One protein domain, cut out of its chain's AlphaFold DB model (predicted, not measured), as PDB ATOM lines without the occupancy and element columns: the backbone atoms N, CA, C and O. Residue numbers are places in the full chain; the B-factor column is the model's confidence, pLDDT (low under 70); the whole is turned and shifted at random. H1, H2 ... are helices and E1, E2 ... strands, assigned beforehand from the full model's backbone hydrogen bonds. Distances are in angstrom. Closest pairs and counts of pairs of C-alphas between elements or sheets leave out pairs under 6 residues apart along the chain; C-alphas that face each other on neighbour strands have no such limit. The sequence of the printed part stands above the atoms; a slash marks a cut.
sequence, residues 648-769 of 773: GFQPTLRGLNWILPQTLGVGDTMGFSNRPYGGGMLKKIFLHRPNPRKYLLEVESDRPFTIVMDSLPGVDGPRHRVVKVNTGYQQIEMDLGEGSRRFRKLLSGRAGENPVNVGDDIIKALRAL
ATOM      1  N   GLY A 648      -0.154  44.119   0.963       83.75
ATOM      2  CA  GLY A 648       1.216  44.310   0.499       83.75
ATOM      3  C   GLY A 648       2.203  43.220   0.899       83.75
ATOM      4  O   GLY A 648       3.404  43.382   0.700       83.75
ATOM      5  N   PHE A 649       1.741  42.140   1.529       85.81
ATOM      6  CA  PHE A 649       2.607  41.086   2.042       85.81
ATOM      7  C   PHE A 649       2.883  40.059   0.951       85.81
ATOM      8  O   PHE A 649       1.998  39.280   0.598       85.81
ATOM      9  N   GLN A 650       4.111  40.044   0.443       86.19
ATOM     10  CA  GLN A 650       4.487  39.333  -0.771       86.19
ATOM     11  C   GLN A 650       5.685  38.419  -0.527       86.19
ATOM     12  O   GLN A 650       6.842  38.856  -0.543       86.19
ATOM     13  N   PRO A 651       5.443  37.125  -0.291       86.31
ATOM     14  CA  PRO A 651       6.493  36.128  -0.323       86.31
ATOM     15  C   PRO A 651       7.180  36.161  -1.688       86.31
ATOM     16  O   PRO A 651       6.531  36.200  -2.729       86.31
ATOM     17  N   THR A 652       8.507  36.135  -1.688       89.06
ATOM     18  CA  THR A 652       9.305  36.056  -2.913       89.06
ATOM     19  C   THR A 652      10.092  34.757  -2.925       89.06
ATOM     20  O   THR A 652      10.294  34.110  -1.890       89.06
ATOM     21  N   LEU A 653      10.641  34.394  -4.084       88.00
ATOM     22  CA  LEU A 653      11.538  33.243  -4.210       88.00
ATOM     23  C   LEU A 653      12.703  33.294  -3.199       88.00
ATOM     24  O   LEU A 653      13.124  32.268  -2.665       88.00
ATOM     25  N   ARG A 654      13.168  34.497  -2.833       86.88
ATOM     26  CA  ARG A 654      14.349  34.712  -1.974       86.88
ATOM     27  C   ARG A 654      14.035  35.183  -0.555       86.88
ATOM     28  O   ARG A 654      14.861  35.013   0.332       86.88
ATOM     29  N   GLY A 655      12.834  35.688  -0.290       82.88
ATOM     30  CA  GLY A 655      12.484  36.216   1.024       82.88
ATOM     31  C   GLY A 655      11.037  36.669   1.095       82.88
ATOM     32  O   GLY A 655      10.143  35.943   0.668       82.88
ATOM     33  N   LEU A 656      10.832  37.856   1.650       84.50
ATOM     34  CA  LEU A 656       9.531  38.473   1.807       84.50
ATOM     35  C   LEU A 656       9.645  39.980   1.556       84.50
ATOM     36  O   LEU A 656      10.476  40.657   2.154       84.50
ATOM     37  N   ASN A 657       8.753  40.515   0.736       83.88
ATOM     38  CA  ASN A 657       8.563  41.949   0.594       83.88
ATOM     39  C   ASN A 657       7.274  42.355   1.314       83.88
ATOM     40  O   ASN A 657       6.295  41.606   1.311       83.88
ATOM     41  N   TRP A 658       7.273  43.524   1.955       86.38
ATOM     42  CA  TRP A 658       6.053  44.124   2.486       86.38
ATOM     43  C   TRP A 658       5.872  45.523   1.911       86.38
ATOM     44  O   TRP A 658       6.332  46.517   2.467       86.38
ATOM     45  N   ILE A 659       5.192  45.587   0.775       82.25
ATOM     46  CA  ILE A 659       4.947  46.819   0.035       82.25
ATOM     47  C   ILE A 659       3.626  47.407   0.509       82.25
ATOM     48  O   ILE A 659       2.570  46.982   0.062       82.25
ATOM     49  N   LEU A 660       3.668  48.361   1.435       80.88
ATOM     50  CA  LEU A 660       2.453  48.949   1.996       80.88
ATOM     51  C   LEU A 660       1.732  49.766   0.920       80.88
ATOM     52  O   LEU A 660       2.227  50.824   0.536       80.88
ATOM     53  N   PRO A 661       0.561  49.318   0.445       71.50
ATOM     54  CA  PRO A 661      -0.064  49.965  -0.700       71.50
ATOM     55  C   PRO A 661      -0.706  51.307  -0.350       71.50
ATOM     56  O   PRO A 661      -0.965  52.128  -1.226       71.50
ATOM     57  N   GLN A 662      -0.984  51.525   0.935       74.31
ATOM     58  CA  GLN A 662      -1.613  52.727   1.456       74.31
ATOM     59  C   GLN A 662      -1.055  53.071   2.835       74.31
ATOM     60  O   GLN A 662      -0.667  52.193   3.616       74.31
ATOM     61  N   THR A 663      -1.032  54.363   3.158       78.06
ATOM     62  CA  THR A 663      -0.634  54.823   4.484       78.06
ATOM     63  C   THR A 663      -1.720  54.438   5.477       78.06
ATOM     64  O   THR A 663      -2.850  54.899   5.362       78.06
ATOM     65  N   LEU A 664      -1.375  53.640   6.487       82.75
ATOM     66  CA  LEU A 664      -2.256  53.418   7.640       82.75
ATOM     67  C   LEU A 664      -2.658  54.762   8.262       82.75
ATOM     68  O   LEU A 664      -1.821  55.653   8.329       82.75
ATOM     69  N   GLY A 665      -3.887  54.947   8.731       86.56
ATOM     70  CA  GLY A 665      -4.274  56.096   9.553       86.56
ATOM     71  C   GLY A 665      -3.658  56.031  10.954       86.56
ATOM     72  O   GLY A 665      -3.173  54.990  11.388       86.56
ATOM     73  N   VAL A 666      -3.629  57.146  11.689       88.44
ATOM     74  CA  VAL A 666      -3.191  57.114  13.099       88.44
ATOM     75  C   VAL A 666      -4.172  56.271  13.915       88.44
ATOM     76  O   VAL A 666      -5.374  56.511  13.873       88.44
ATOM     77  N   GLY A 667      -3.649  55.302  14.664       90.50
ATOM     78  CA  GLY A 667      -4.421  54.306  15.408       90.50
ATOM     79  C   GLY A 667      -4.732  53.036  14.612       90.50
ATOM     80  O   GLY A 667      -5.166  52.051  15.208       90.50
ATOM     81  N   ASP A 668      -4.474  53.017  13.301       89.81
ATOM     82  CA  ASP A 668      -4.701  51.820  12.496       89.81
ATOM     83  C   ASP A 668      -3.654  50.742  12.777       89.81
ATOM     84  O   ASP A 668      -2.496  50.997  13.127       89.81
ATOM     85  N   THR A 669      -4.103  49.504  12.595       89.38
ATOM     86  CA  THR A 669      -3.296  48.292  12.651       89.38
ATOM     87  C   THR A 669      -3.593  47.464  11.411       89.38
ATOM     88  O   THR A 669      -4.755  47.329  11.024       89.38
ATOM     89  N   MET A 670      -2.550  46.907  10.806       88.69
ATOM     90  CA  MET A 670      -2.669  45.964   9.702       88.69
ATOM     91  C   MET A 670      -1.729  44.792   9.923       88.69
ATOM     92  O   MET A 670      -0.561  44.983  10.256       88.69
ATOM     93  N   GLY A 671      -2.226  43.581   9.720       87.62
ATOM     94  CA  GLY A 671      -1.409  42.394   9.883       87.62
ATOM     95  C   GLY A 671      -2.212  41.111   9.927       87.62
ATOM     96  O   GLY A 671      -3.432  41.105   9.746       87.62
ATOM     97  N   PHE A 672      -1.506  40.023  10.199       86.31
ATOM     98  CA  PHE A 672      -2.090  38.698  10.338       86.31
ATOM     99  C   PHE A 672      -1.300  37.848  11.328       86.31
ATOM    100  O   PHE A 672      -0.160  38.146  11.702       86.31
ATOM    101  N   SER A 673      -1.929  36.754  11.735       86.62
ATOM    102  CA  SER A 673      -1.336  35.714  12.566       86.62
ATOM    103  C   SER A 673      -1.320  34.368  11.842       86.62
ATOM    104  O   SER A 673      -2.141  34.123  10.960       86.62
ATOM    105  N   ASN A 674      -0.414  33.490  12.271       84.44
ATOM    106  CA  ASN A 674      -0.348  32.069  11.909       84.44
ATOM    107  C   ASN A 674      -0.295  31.804  10.407       84.44
ATOM    108  O   ASN A 674      -1.108  31.073   9.842       84.44
ATOM    109  N   ARG A 675       0.685  32.428   9.757       81.00
ATOM    110  CA  ARG A 675       0.865  32.341   8.318       81.00
ATOM    111  C   ARG A 675       2.146  31.598   7.933       81.00
ATOM    112  O   ARG A 675       3.232  32.048   8.306       81.00
ATOM    113  N   PRO A 676       2.060  30.543   7.111       77.19
ATOM    114  CA  PRO A 676       3.231  29.951   6.479       77.19
ATOM    115  C   PRO A 676       3.955  30.966   5.586       77.19
ATOM    116  O   PRO A 676       3.322  31.728   4.852       77.19
ATOM    117  N   TYR A 677       5.282  31.000   5.648       79.19
ATOM    118  CA  TYR A 677       6.093  31.840   4.771       79.19
ATOM    119  C   TYR A 677       7.512  31.276   4.655       79.19
ATOM    120  O   TYR A 677       8.138  30.921   5.653       79.19
ATOM    121  N   GLY A 678       8.070  31.191   3.447       72.62
ATOM    122  CA  GLY A 678       9.481  30.832   3.276       72.62
ATOM    123  C   GLY A 678       9.906  29.500   3.926       72.62
ATOM    124  O   GLY A 678      11.073  29.344   4.291       72.62
ATOM    125  N   GLY A 679       8.971  28.559   4.105       70.50
ATOM    126  CA  GLY A 679       9.185  27.290   4.815       70.50
ATOM    127  C   GLY A 679       9.188  27.379   6.353       70.50
ATOM    128  O   GLY A 679       9.538  26.396   7.002       70.50
ATOM    129  N   GLY A 680       8.858  28.534   6.935       80.12
ATOM    130  CA  GLY A 680       8.584  28.738   8.363       80.12
ATOM    131  C   GLY A 680       7.158  29.243   8.613       80.12
ATOM    132  O   GLY A 680       6.319  29.267   7.713       80.12
ATOM    133  N   MET A 681       6.893  29.666   9.843       84.94
ATOM    134  CA  MET A 681       5.629  30.193  10.341       84.94
ATOM    135  C   MET A 681       5.805  31.617  10.895       84.94
ATOM    136  O   MET A 681       6.615  31.890  11.789       84.94
ATOM    137  N   LEU A 682       5.007  32.549  10.379       86.75
ATOM    138  CA  LEU A 682       4.746  33.851  10.986       86.75
ATOM    139  C   LEU A 682       3.581  33.695  11.939       86.75
ATOM    140  O   LEU A 682       2.424  33.771  11.535       86.75
ATOM    141  N   LYS A 683       3.885  33.499  13.217       89.94
ATOM    142  CA  LYS A 683       2.857  33.469  14.259       89.94
ATOM    143  C   LYS A 683       2.165  34.821  14.380       89.94
ATOM    144  O   LYS A 683       0.954  34.884  14.554       89.94
ATOM    145  N   LYS A 684       2.931  35.906  14.236       92.38
ATOM    146  CA  LYS A 684       2.439  37.278  14.365       92.38
ATOM    147  C   LYS A 684       3.179  38.205  13.407       92.38
ATOM    148  O   LYS A 684       4.405  38.193  13.387       92.38
ATOM    149  N   ILE A 685       2.469  39.047  12.664       91.12
ATOM    150  CA  ILE A 685       3.054  40.228  12.024       91.12
ATOM    151  C   ILE A 685       2.007  41.338  11.955       91.12
ATOM    152  O   ILE A 685       1.016  41.215  11.245       91.12
ATOM    153  N   PHE A 686       2.213  42.410  12.715       92.81
ATOM    154  CA  PHE A 686       1.319  43.560  12.778       92.81
ATOM    155  C   PHE A 686       2.107  44.853  12.668       92.81
ATOM    156  O   PHE A 686       3.103  45.065  13.354       92.81
ATOM    157  N   LEU A 687       1.633  45.730  11.800       91.62
ATOM    158  CA  LEU A 687       2.109  47.085  11.662       91.62
ATOM    159  C   LEU A 687       1.067  48.025  12.254       91.62
ATOM    160  O   LEU A 687      -0.062  48.099  11.771       91.62
ATOM    161  N   HIS A 688       1.467  48.757  13.283       93.12
ATOM    162  CA  HIS A 688       0.650  49.770  13.934       93.12
ATOM    163  C   HIS A 688       1.155  51.157  13.546       93.12
ATOM    164  O   HIS A 688       2.368  51.375  13.458       93.12
ATOM    165  N   ARG A 689       0.247  52.122  13.380       92.31
ATOM    166  CA  ARG A 689       0.609  53.541  13.245       92.31
ATOM    167  C   ARG A 689       0.176  54.320  14.491       92.31
ATOM    168  O   ARG A 689      -0.880  54.948  14.482       92.31
ATOM    169  N   PRO A 690       0.962  54.303  15.582       91.88
ATOM    170  CA  PRO A 690       0.572  54.955  16.835       91.88
ATOM    171  C   PRO A 690       0.469  56.484  16.732       91.88
ATOM    172  O   PRO A 690      -0.256  57.099  17.506       91.88
ATOM    173  N   ASN A 691       1.197  57.120  15.807       92.25
ATOM    174  CA  ASN A 691       1.125  58.562  15.560       92.25
ATOM    175  C   ASN A 691       1.578  58.898  14.119       92.25
ATOM    176  O   ASN A 691       2.079  58.014  13.421       92.25
ATOM    177  N   PRO A 692       1.445  60.156  13.648       87.12
ATOM    178  CA  PRO A 692       1.752  60.515  12.261       87.12
ATOM    179  C   PRO A 692       3.187  60.217  11.809       87.12
ATOM    180  O   PRO A 692       3.401  60.009  10.617       87.12
ATOM    181  N   ARG A 693       4.149  60.197  12.743       87.44
ATOM    182  CA  ARG A 693       5.591  60.064  12.483       87.44
ATOM    183  C   ARG A 693       6.154  58.687  12.804       87.44
ATOM    184  O   ARG A 693       7.333  58.467  12.560       87.44
ATOM    185  N   LYS A 694       5.368  57.775  13.376       89.12
ATOM    186  CA  LYS A 694       5.881  56.486  13.836       89.12
ATOM    187  C   LYS A 694       5.049  55.330  13.332       89.12
ATOM    188  O   LYS A 694       3.821  55.364  13.386       89.12
ATOM    189  N   TYR A 695       5.759  54.281  12.953       91.06
ATOM    190  CA  TYR A 695       5.225  52.942  12.818       91.06
ATOM    191  C   TYR A 695       5.854  52.020  13.855       91.06
ATOM    192  O   TYR A 695       7.020  52.170  14.221       91.06
ATOM    193  N   LEU A 696       5.072  51.052  14.306       93.06
ATOM    194  CA  LEU A 696       5.488  50.014  15.230       93.06
ATOM    195  C   LEU A 696       5.205  48.669  14.575       93.06
ATOM    196  O   LEU A 696       4.050  48.329  14.338       93.06
ATOM    197  N   LEU A 697       6.259  47.936  14.245       93.06
ATOM    198  CA  LEU A 697       6.166  46.590  13.699       93.06
ATOM    199  C   LEU A 697       6.321  45.580  14.835       93.06
ATOM    200  O   LEU A 697       7.394  45.472  15.428       93.06
ATOM    201  N   GLU A 698       5.263  44.834  15.111       95.00
ATOM    202  CA  GLU A 698       5.278  43.652  15.966       95.00
ATOM    203  C   GLU A 698       5.375  42.408  15.100       95.00
ATOM    204  O   GLU A 698       4.553  42.200  14.212       95.00
ATOM    205  N   VAL A 699       6.369  41.567  15.348       93.31
ATOM    206  CA  VAL A 699       6.582  40.365  14.547       93.31
ATOM    207  C   VAL A 699       7.067  39.214  15.413       93.31
ATOM    208  O   VAL A 699       8.000  39.365  16.195       93.31
ATOM    209  N   GLU A 700       6.442  38.054  15.269       93.62
ATOM    210  CA  GLU A 700       6.878  36.789  15.844       93.62
ATOM    211  C   GLU A 700       6.992  35.756  14.731       93.62
ATOM    212  O   GLU A 700       6.013  35.431  14.052       93.62
ATOM    213  N   SER A 701       8.197  35.222  14.563       91.19
ATOM    214  CA  SER A 701       8.459  34.193  13.570       91.19
ATOM    215  C   SER A 701       9.352  33.084  14.101       91.19
ATOM    216  O   SER A 701      10.204  33.315  14.952       91.19
ATOM    217  N   ASP A 702       9.183  31.872  13.586       89.69
ATOM    218  CA  ASP A 702      10.078  30.747  13.864       89.69
ATOM    219  C   ASP A 702      11.394  30.795  13.058       89.69
ATOM    220  O   ASP A 702      12.363  30.121  13.413       89.69
ATOM    221  N   ARG A 703      11.478  31.631  12.016       85.00
ATOM    222  CA  ARG A 703      12.650  31.760  11.141       85.00
ATOM    223  C   ARG A 703      13.053  33.218  10.926       85.00
ATOM    224  O   ARG A 703      12.231  34.121  11.066       85.00
ATOM    225  N   PRO A 704      14.332  33.476  10.606       83.88
ATOM    226  CA  PRO A 704      14.759  34.804  10.217       83.88
ATOM    227  C   PRO A 704      14.333  35.116   8.780       83.88
ATOM    228  O   PRO A 704      14.403  34.264   7.894       83.88
ATOM    229  N   PHE A 705      13.973  36.368   8.532       83.31
ATOM    230  CA  PHE A 705      13.697  36.878   7.194       83.31
ATOM    231  C   PHE A 705      13.974  38.368   7.101       83.31
ATOM    232  O   PHE A 705      14.227  39.058   8.087       83.31
ATOM    233  N   THR A 706      13.972  38.863   5.876       82.25
ATOM    234  CA  THR A 706      14.089  40.288   5.602       82.25
ATOM    235  C   THR A 706      12.741  40.775   5.117       82.25
ATOM    236  O   THR A 706      12.153  40.118   4.268       82.25
ATOM    237  N   ILE A 707      12.274  41.893   5.667       81.81
ATOM    238  CA  ILE A 707      11.151  42.666   5.151       81.81
ATOM    239  C   ILE A 707      11.743  43.849   4.403       81.81
ATOM    240  O   ILE A 707      12.466  44.654   4.993       81.81
ATOM    241  N   VAL A 708      11.426  43.969   3.122       80.00
ATOM    242  CA  VAL A 708      11.651  45.208   2.375       80.00
ATOM    243  C   VAL A 708      10.347  46.000   2.395       80.00
ATOM    244  O   VAL A 708       9.342  45.522   1.877       80.00
ATOM    245  N   MET A 709      10.354  47.161   3.054       74.06
ATOM    246  CA  MET A 709       9.243  48.111   3.039       74.06
ATOM    247  C   MET A 709       9.506  49.204   2.018       74.06
ATOM    248  O   MET A 709      10.405  50.034   2.200       74.06
ATOM    249  N   ASP A 710       8.687  49.204   0.975       65.88
ATOM    250  CA  ASP A 710       8.746  50.176  -0.109       65.88
ATOM    251  C   ASP A 710       7.803  51.335   0.183       65.88
ATOM    252  O   ASP A 710       6.657  51.120   0.570       65.88
ATOM    253  N   SER A 711       8.336  52.556   0.044       58.00
ATOM    254  CA  SER A 711       7.617  53.838   0.069       58.00
ATOM    255  C   SER A 711       6.450  53.907   1.062       58.00
ATOM    256  O   SER A 711       5.294  53.708   0.701       58.00
ATOM    257  N   LEU A 712       6.735  54.273   2.316       60.22
ATOM    258  CA  LEU A 712       5.682  54.713   3.234       60.22
ATOM    259  C   LEU A 712       5.079  56.009   2.672       60.22
ATOM    260  O   LEU A 712       5.817  56.997   2.574       60.22
ATOM    261  N   PRO A 713       3.792  56.051   2.283       54.59
ATOM    262  CA  PRO A 713       3.288  57.231   1.599       54.59
ATOM    263  C   PRO A 713       3.258  58.413   2.578       54.59
ATOM    264  O   PRO A 713       2.777  58.290   3.710       54.59
ATOM    265  N   GLY A 714       3.849  59.534   2.151       54.53
ATOM    266  CA  GLY A 714       4.176  60.693   2.995       54.53
ATOM    267  C   GLY A 714       5.661  60.828   3.371       54.53
ATOM    268  O   GLY A 714       6.011  61.756   4.094       54.53
ATOM    269  N   VAL A 715       6.535  59.929   2.903       55.56
ATOM    270  CA  VAL A 715       7.995  60.085   2.984       55.56
ATOM    271  C   VAL A 715       8.530  60.428   1.595       55.56
ATOM    272  O   VAL A 715       8.473  59.593   0.694       55.56
ATOM    273  N   ASP A 716       9.065  61.636   1.423       50.00
ATOM    274  CA  ASP A 716       9.680  62.046   0.160       50.00
ATOM    275  C   ASP A 716      10.939  61.208  -0.127       50.00
ATOM    276  O   ASP A 716      11.950  61.265   0.582       50.00
ATOM    277  N   GLY A 717      10.864  60.414  -1.196       53.50
ATOM    278  CA  GLY A 717      11.984  59.691  -1.794       53.50
ATOM    279  C   GLY A 717      11.851  58.157  -1.777       53.50
ATOM    280  O   GLY A 717      11.322  57.579  -0.827       53.50
ATOM    281  N   PRO A 718      12.399  57.464  -2.796       50.72
ATOM    282  CA  PRO A 718      12.371  56.006  -2.929       50.72
ATOM    283  C   PRO A 718      13.396  55.351  -1.992       50.72
ATOM    284  O   PRO A 718      14.403  54.786  -2.415       50.72
ATOM    285  N   ARG A 719      13.207  55.480  -0.676       61.09
ATOM    286  CA  ARG A 719      14.077  54.813   0.298       61.09
ATOM    287  C   ARG A 719      13.436  53.511   0.752       61.09
ATOM    288  O   ARG A 719      12.672  53.503   1.714       61.09
ATOM    289  N   HIS A 720      13.811  52.423   0.082       68.00
ATOM    290  CA  HIS A 720      13.568  51.058   0.541       68.00
ATOM    291  C   HIS A 720      14.082  50.901   1.978       68.00
ATOM    292  O   HIS A 720      15.260  51.142   2.272       68.00
ATOM    293  N   ARG A 721      13.194  50.518   2.896       76.31
ATOM    294  CA  ARG A 721      13.539  50.250   4.292       76.31
ATOM    295  C   ARG A 721      13.650  48.745   4.488       76.31
ATOM    296  O   ARG A 721      12.654  48.035   4.472       76.31
ATOM    297  N   VAL A 722      14.874  48.266   4.689       80.69
ATOM    298  CA  VAL A 722      15.164  46.842   4.884       80.69
ATOM    299  C   VAL A 722      15.206  46.526   6.380       80.69
ATOM    300  O   VAL A 722      16.097  46.991   7.091       80.69
ATOM    301  N   VAL A 723      14.259  45.722   6.860       84.75
ATOM    302  CA  VAL A 723      14.183  45.262   8.252       84.75
ATOM    303  C   VAL A 723      14.526  43.783   8.325       84.75
ATOM    304  O   VAL A 723      13.832  42.939   7.767       84.75
ATOM    305  N   LYS A 724      15.600  43.455   9.048       86.69
ATOM    306  CA  LYS A 724      15.959  42.067   9.356       86.69
ATOM    307  C   LYS A 724      15.184  41.606  10.586       86.69
ATOM    308  O   LYS A 724      15.402  42.116  11.684       86.69
ATOM    309  N   VAL A 725      14.306  40.635  10.393       86.75
ATOM    310  CA  VAL A 725      13.539  39.972  11.444       86.75
ATOM    311  C   VAL A 725      14.265  38.685  11.815       86.75
ATOM    312  O   VAL A 725      14.538  37.851  10.959       86.75
ATOM    313  N   ASN A 726      14.619  38.529  13.089       89.38
ATOM    314  CA  ASN A 726      15.176  37.281  13.624       89.38
ATOM    315  C   ASN A 726      14.065  36.299  14.042       89.38
ATOM    316  O   ASN A 726      12.897  36.670  14.079       89.38
ATOM    317  N   THR A 727      14.427  35.077  14.428       89.69
ATOM    318  CA  THR A 727      13.501  34.164  15.116       89.69
ATOM    319  C   THR A 727      13.058  34.743  16.471       89.69
ATOM    320  O   THR A 727      13.850  35.374  17.174       89.69
ATOM    321  N   GLY A 728      11.810  34.484  16.857       92.75
ATOM    322  CA  GLY A 728      11.176  34.946  18.090       92.75
ATOM    323  C   GLY A 728      10.372  36.234  17.924       92.75
ATOM    324  O   GLY A 728      10.203  36.754  16.819       92.75
ATOM    325  N   TYR A 729       9.862  36.735  19.050       94.50
ATOM    326  CA  TYR A 729       9.097  37.975  19.106       94.50
ATOM    327  C   TYR A 729      10.025  39.191  19.070       94.50
ATOM    328  O   TYR A 729      11.014  39.276  19.808       94.50
ATOM    329  N   GLN A 730       9.687  40.155  18.222       93.56
ATOM    330  CA  GLN A 730      10.375  41.426  18.065       93.56
ATOM    331  C   GLN A 730       9.371  42.560  17.932       93.56
ATOM    332  O   GLN A 730       8.339  42.436  17.273       93.56
ATOM    333  N   GLN A 731       9.746  43.698  18.503       95.00
ATOM    334  CA  GLN A 731       9.044  44.954  18.320       95.00
ATOM    335  C   GLN A 731      10.023  46.004  17.795       95.00
ATOM    336  O   GLN A 731      11.079  46.259  18.390       95.00
ATOM    337  N   ILE A 732       9.699  46.573  16.640       91.50
ATOM    338  CA  ILE A 732      10.587  47.432  15.862       91.50
ATOM    339  C   ILE A 732       9.879  48.765  15.641       91.50
ATOM    340  O   ILE A 732       8.868  48.833  14.945       91.50
ATOM    341  N   GLU A 733      10.415  49.832  16.229       91.62
ATOM    342  CA  GLU A 733       9.924  51.190  15.999       91.62
ATOM    343  C   GLU A 733      10.618  51.807  14.782       91.62
ATOM    344  O   GLU A 733      11.843  51.721  14.616       91.62
ATOM    345  N   MET A 734       9.817  52.458  13.943       88.19
ATOM    346  CA  MET A 734      10.240  53.125  12.720       88.19
ATOM    347  C   MET A 734       9.775  54.576  12.745       88.19
ATOM    348  O   MET A 734       8.581  54.851  12.651       88.19
ATOM    349  N   ASP A 735      10.728  55.499  12.852       85.25
ATOM    350  CA  ASP A 735      10.470  56.939  12.790       85.25
ATOM    351  C   ASP A 735      10.537  57.441  11.333       85.25
ATOM    352  O   ASP A 735      11.352  56.968  10.525       85.25
ATOM    353  N   LEU A 736       9.644  58.367  10.985       79.50
ATOM    354  CA  LEU A 736       9.523  59.019   9.677       79.50
ATOM    355  C   LEU A 736      10.116  60.431   9.657       79.50
ATOM    356  O   LEU A 736      10.107  61.061   8.605       79.50
ATOM    357  N   GLY A 737      10.622  60.945  10.783       76.50
ATOM    358  CA  GLY A 737      11.208  62.284  10.853       76.50
ATOM    359  C   GLY A 737      12.370  62.493   9.872       76.50
ATOM    360  O   GLY A 737      13.147  61.566   9.607       76.50
ATOM    361  N   GLU A 738      12.500  63.723   9.357       58.19
ATOM    362  CA  GLU A 738      13.564  64.136   8.433       58.19
ATOM    363  C   GLU A 738      14.949  63.729   8.960       58.19
ATOM    364  O   GLU A 738      15.333  64.028  10.089       58.19
ATOM    365  N   GLY A 739      15.702  62.984   8.149       61.28
ATOM    366  CA  GLY A 739      17.056  62.533   8.493       61.28
ATOM    367  C   GLY A 739      17.147  61.271   9.366       61.28
ATOM    368  O   GLY A 739      18.252  60.764   9.577       61.28
ATOM    369  N   SER A 740      16.035  60.694   9.827       51.22
ATOM    370  CA  SER A 740      16.074  59.472  10.639       51.22
ATOM    371  C   SER A 740      16.361  58.221   9.785       51.22
ATOM    372  O   SER A 740      15.502  57.643   9.128       51.22
ATOM    373  N   ARG A 741      17.620  57.760   9.799       54.66
ATOM    374  CA  ARG A 741      18.005  56.399   9.351       54.66
ATOM    375  C   ARG A 741      17.867  55.346  10.462       54.66
ATOM    376  O   ARG A 741      18.276  54.203  10.282       54.66
ATOM    377  N   ARG A 742      17.395  55.732  11.652       56.75
ATOM    378  CA  ARG A 742      17.503  54.903  12.857       56.75
ATOM    379  C   ARG A 742      16.261  54.031  13.031       56.75
ATOM    380  O   ARG A 742      15.185  54.538  13.318       56.75
ATOM    381  N   PHE A 743      16.446  52.718  12.920       60.38
ATOM    382  CA  PHE A 743      15.541  51.737  13.511       60.38
ATOM    383  C   PHE A 743      15.887  51.600  14.987       60.38
ATOM    384  O   PHE A 743      17.053  51.384  15.329       60.38
ATOM    385  N   ARG A 744      14.887  51.703  15.864       70.19
ATOM    386  CA  ARG A 744      15.066  51.369  17.276       70.19
ATOM    387  C   ARG A 744      14.366  50.045  17.531       70.19
ATOM    388  O   ARG A 744      13.140  49.968  17.557       70.19
ATOM    389  N   LYS A 745      15.157  48.986  17.701       69.56
ATOM    390  CA  LYS A 745      14.648  47.713  18.210       69.56
ATOM    391  C   LYS A 745      14.275  47.937  19.674       69.56
ATOM    392  O   LYS A 745      15.150  48.268  20.470       69.56
ATOM    393  N   LEU A 746      12.985  47.853  19.990       67.56
ATOM    394  CA  LEU A 746      12.483  48.144  21.334       67.56
ATOM    395  C   LEU A 746      12.606  46.918  22.234       67.56
ATOM    396  O   LEU A 746      13.052  47.043  23.369       67.56
ATOM    397  N   LEU A 747      12.262  45.738  21.710       65.31
ATOM    398  CA  LEU A 747      12.258  44.479  22.453       65.31
ATOM    399  C   LEU A 747      12.656  43.305  21.540       65.31
ATOM    400  O   LEU A 747      12.286  43.260  20.363       65.31
ATOM    401  N   SER A 748      13.395  42.338  22.091       61.12
ATOM    402  CA  SER A 748      13.510  40.982  21.537       61.12
ATOM    403  C   SER A 748      13.518  39.951  22.648       61.12
ATOM    404  O   SER A 748      14.352  40.056  23.543       61.12
ATOM    405  N   GLY A 749      12.647  38.952  22.539       53.75
ATOM    406  CA  GLY A 749      12.652  37.754  23.380       53.75
ATOM    407  C   GLY A 749      12.897  36.507  22.530       53.75
ATOM    408  O   GLY A 749      12.517  36.472  21.355       53.75
ATOM    409  N   ARG A 750      13.546  35.482  23.094       51.19
ATOM    410  CA  ARG A 750      13.636  34.171  22.432       51.19
ATOM    411  C   ARG A 750      12.270  33.489  22.477       51.19
ATOM    412  O   ARG A 750      11.570  33.565  23.482       51.19
ATOM    413  N   ALA A 751      11.891  32.811  21.391       46.06
ATOM    414  CA  ALA A 751      10.678  31.996  21.366       46.06
ATOM    415  C   ALA A 751      10.745  30.939  22.487       46.06
ATOM    416  O   ALA A 751      11.604  30.061  22.440       46.06
ATOM    417  N   GLY A 752       9.871  31.049  23.490       45.66
ATOM    418  CA  GLY A 752       9.804  30.130  24.634       45.66
ATOM    419  C   GLY A 752      10.263  30.710  25.976       45.66
ATOM    420  O   GLY A 752       9.996  30.100  27.007       45.66
ATOM    421  N   GLU A 753      10.875  31.895  26.002       41.34
ATOM    422  CA  GLU A 753      10.934  32.684  27.234       41.34
ATOM    423  C   GLU A 753       9.582  33.387  27.362       41.34
ATOM    424  O   GLU A 753       9.194  34.140  26.463       41.34
ATOM    425  N   ASN A 754       8.831  33.093  28.432       37.53
ATOM    426  CA  ASN A 754       7.628  33.855  28.768       37.53
ATOM    427  C   ASN A 754       7.965  35.341  28.605       37.53
ATOM    428  O   ASN A 754       9.017  35.748  29.115       37.53
ATOM    429  N   PRO A 755       7.140  36.140  27.896       40.38
ATOM    430  CA  PRO A 755       7.353  37.575  27.868       40.38
ATOM    431  C   PRO A 755       7.492  37.989  29.323       40.38
ATOM    432  O   PRO A 755       6.607  37.672  30.123       40.38
ATOM    433  N   VAL A 756       8.652  38.565  29.663       45.25
ATOM    434  CA  VAL A 756       8.930  39.146  30.978       45.25
ATOM    435  C   VAL A 756       7.629  39.782  31.412       45.25
ATOM    436  O   VAL A 756       7.104  40.619  30.672       45.25
ATOM    437  N   ASN A 757       7.032  39.267  32.486       42.03
ATOM    438  CA  ASN A 757       5.731  39.721  32.932       42.03
ATOM    439  C   ASN A 757       5.952  41.159  33.391       42.03
ATOM    440  O   ASN A 757       6.319  41.408  34.532       42.03
ATOM    441  N   VAL A 758       5.830  42.106  32.456       48.84
ATOM    442  CA  VAL A 758       6.098  43.527  32.684       48.84
ATOM    443  C   VAL A 758       5.199  44.011  33.822       48.84
ATOM    444  O   VAL A 758       5.594  44.891  34.574       48.84
ATOM    445  N   GLY A 759       4.043  43.364  34.020       48.81
ATOM    446  CA  GLY A 759       3.206  43.526  35.201       48.81
ATOM    447  C   GLY A 759       3.916  43.187  36.513       48.81
ATOM    448  O   GLY A 759       3.877  44.006  37.421       48.81
ATOM    449  N   ASP A 760       4.610  42.054  36.625       47.53
ATOM    450  CA  ASP A 760       5.279  41.648  37.871       47.53
ATOM    451  C   ASP A 760       6.513  42.499  38.180       47.53
ATOM    452  O   ASP A 760       6.743  42.830  39.343       47.53
ATOM    453  N   ASP A 761       7.274  42.907  37.161       53.72
ATOM    454  CA  ASP A 761       8.438  43.781  37.346       53.72
ATOM    455  C   ASP A 761       8.030  45.236  37.624       53.72
ATOM    456  O   ASP A 761       8.651  45.891  38.463       53.72
ATOM    457  N   ILE A 762       6.937  45.729  37.021       54.22
ATOM    458  CA  ILE A 762       6.334  47.020  37.390       54.22
ATOM    459  C   ILE A 762       5.736  46.945  38.796       54.22
ATOM    460  O   ILE A 762       5.949  47.857  39.583       54.22
ATOM    461  N   ILE A 763       5.049  45.862  39.168       60.28
ATOM    462  CA  ILE A 763       4.503  45.685  40.522       60.28
ATOM    463  C   ILE A 763       5.635  45.577  41.555       60.28
ATOM    464  O   ILE A 763       5.518  46.148  42.637       60.28
ATOM    465  N   LYS A 764       6.754  44.915  41.237       66.00
ATOM    466  CA  LYS A 764       7.961  44.913  42.082       66.00
ATOM    467  C   LYS A 764       8.584  46.300  42.199       66.00
ATOM    468  O   LYS A 764       8.968  46.681  43.299       66.00
ATOM    469  N   ALA A 765       8.670  47.045  41.098       66.06
ATOM    470  CA  ALA A 765       9.206  48.403  41.093       66.06
ATOM    471  C   ALA A 765       8.303  49.379  41.868       66.06
ATOM    472  O   ALA A 765       8.809  50.192  42.630       66.06
ATOM    473  N   LEU A 766       6.977  49.250  41.746       59.53
ATOM    474  CA  LEU A 766       5.994  50.050  42.483       59.53
ATOM    475  C   LEU A 766       5.980  49.709  43.979       59.53
ATOM    476  O   LEU A 766       5.874  50.607  44.802       59.53
ATOM    477  N   ARG A 767       6.161  48.435  44.355       68.12
ATOM    478  CA  ARG A 767       6.304  48.014  45.763       68.12
ATOM    479  C   ARG A 767       7.639  48.411  46.398       68.12
ATOM    480  O   ARG A 767       7.774  48.312  47.612       68.12
ATOM    481  N   ALA A 768       8.622  48.812  45.594       71.12
ATOM    482  CA  ALA A 768       9.908  49.316  46.064       71.12
ATOM    483  C   ALA A 768       9.929  50.848  46.235       71.12
ATOM    484  O   ALA A 768      10.948  51.390  46.666       71.12
ATOM    485  N   LEU A 769       8.837  51.550  45.901       56.03
ATOM    486  CA  LEU A 769       8.707  52.984  46.154       56.03
ATOM    487  C   LEU A 769       8.327  53.244  47.628       56.03
ATOM    488  O   LEU A 769       7.601  52.444  48.218       56.03
TER     489      LEU A 769
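Overview. This is residues 648 to 769 of the 773 residues of an uncharacterized protein of Bdellovibrio sp (UniProt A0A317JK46). Two strand sheets form a sandwich, partly face to face: a larger, twisted sheet of E3, E4, E5, E8 and E9, with the smaller sheet of E1, E2, E6 and E7 over part of it. After E9 the chain leaves this body, and residues 756 to 769, which include H1, stick out as an arm. The printed part has 122 residues, with nine named strands followed by one named helix, and its class is mostly strand. The larger sheet has the order E3, E4, E5, E8, E9 and is antiparallel throughout; the smaller has the order E1, E2, E6, E7 and is mixed. The whole is only just compact, close to loose, with a radius of gyration of the C-alphas of 15.9 A and spans of 49 by 37 by 23 A.

Arrangement. E1, residues 649 to 651, and E2, residues 656 to 658, form an antiparallel hairpin, with N 650 and O 657 2.8 A apart, within hydrogen-bond range. A short link leads to E3, residues 669 to 677, an edge strand of the other sheet that bends by 81 degrees at residue 674. E3 begins a meander, each strand the antiparallel neighbour of the one before, which goes on through E4, residues 680 to 691, and E5, residues 694 to 701. Within hydrogen-bond range are N 672 and O 685 of E3 and E4, at 3.0 A, and N 686 and O 698 of E4 and E5, at 2.8 A. The chain then changes sheets to E6, residues 705 to 709, a parallel neighbour of E2 at 29 degrees, with N 658 and O 708 2.9 A apart. E6 and E7, residues 721 to 725, form a hairpin, with N 707 and O 723 2.8 A apart. E8, residues 728 to 735, returns to the larger sheet beside E5, antiparallel at 165 degrees, with N 697 and O 732 2.8 A apart. E7 and E8 meet only through their link. E8 and E9, residues 743 to 749, form a hairpin, with N 733 and O 744 3.0 A apart. The facing parts of the two sheets are 10.1 A centre to centre, with best planes 11 degrees apart. The closest C-alphas of E5 and E7 are those of Val 699 and Val 725, at 7.6 A. H1, residues 758 to 767, is on neither sheet, and each of its O i to N i+4 pairs is within hydrogen-bond range.

Along the chain. E1 begins at C-alpha 649, (2.607, 41.086, 2.042); E1 and E2 are each 6.7 A from first to last C-alpha. E3 measures 20.5 A. E4, the longest strand with 12 residues, runs 31.6 A from C-alpha 680 at (8.584, 28.738, 8.363) to C-alpha 691 at (1.125, 58.562, 15.560). E5 measures 22.4 A, E6 12.8 A, E7 12.5 A, E8 22.6 A and E9 17.4 A. H1 measures 13.8 A and ends at C-alpha 767, (6.304, 48.014, 45.763).

Size, cuts and confidence. The two C-alphas farthest apart are those of Leu 653 and Leu 769, at 54.2 A. Residues 756 to 769, of which 758 to 767 belong to H1, stand free; the body without them spans 38 by 32 by 23 A, with a radius of gyration of 13.5 A. The printed part has no cut. The link from E6 to E7, 11 residues, is long. The mean pLDDT of the printed part is 75.6, and 41 residues are under 70: residues 710 to 720, 738 to 743, 745 to 767 and 769.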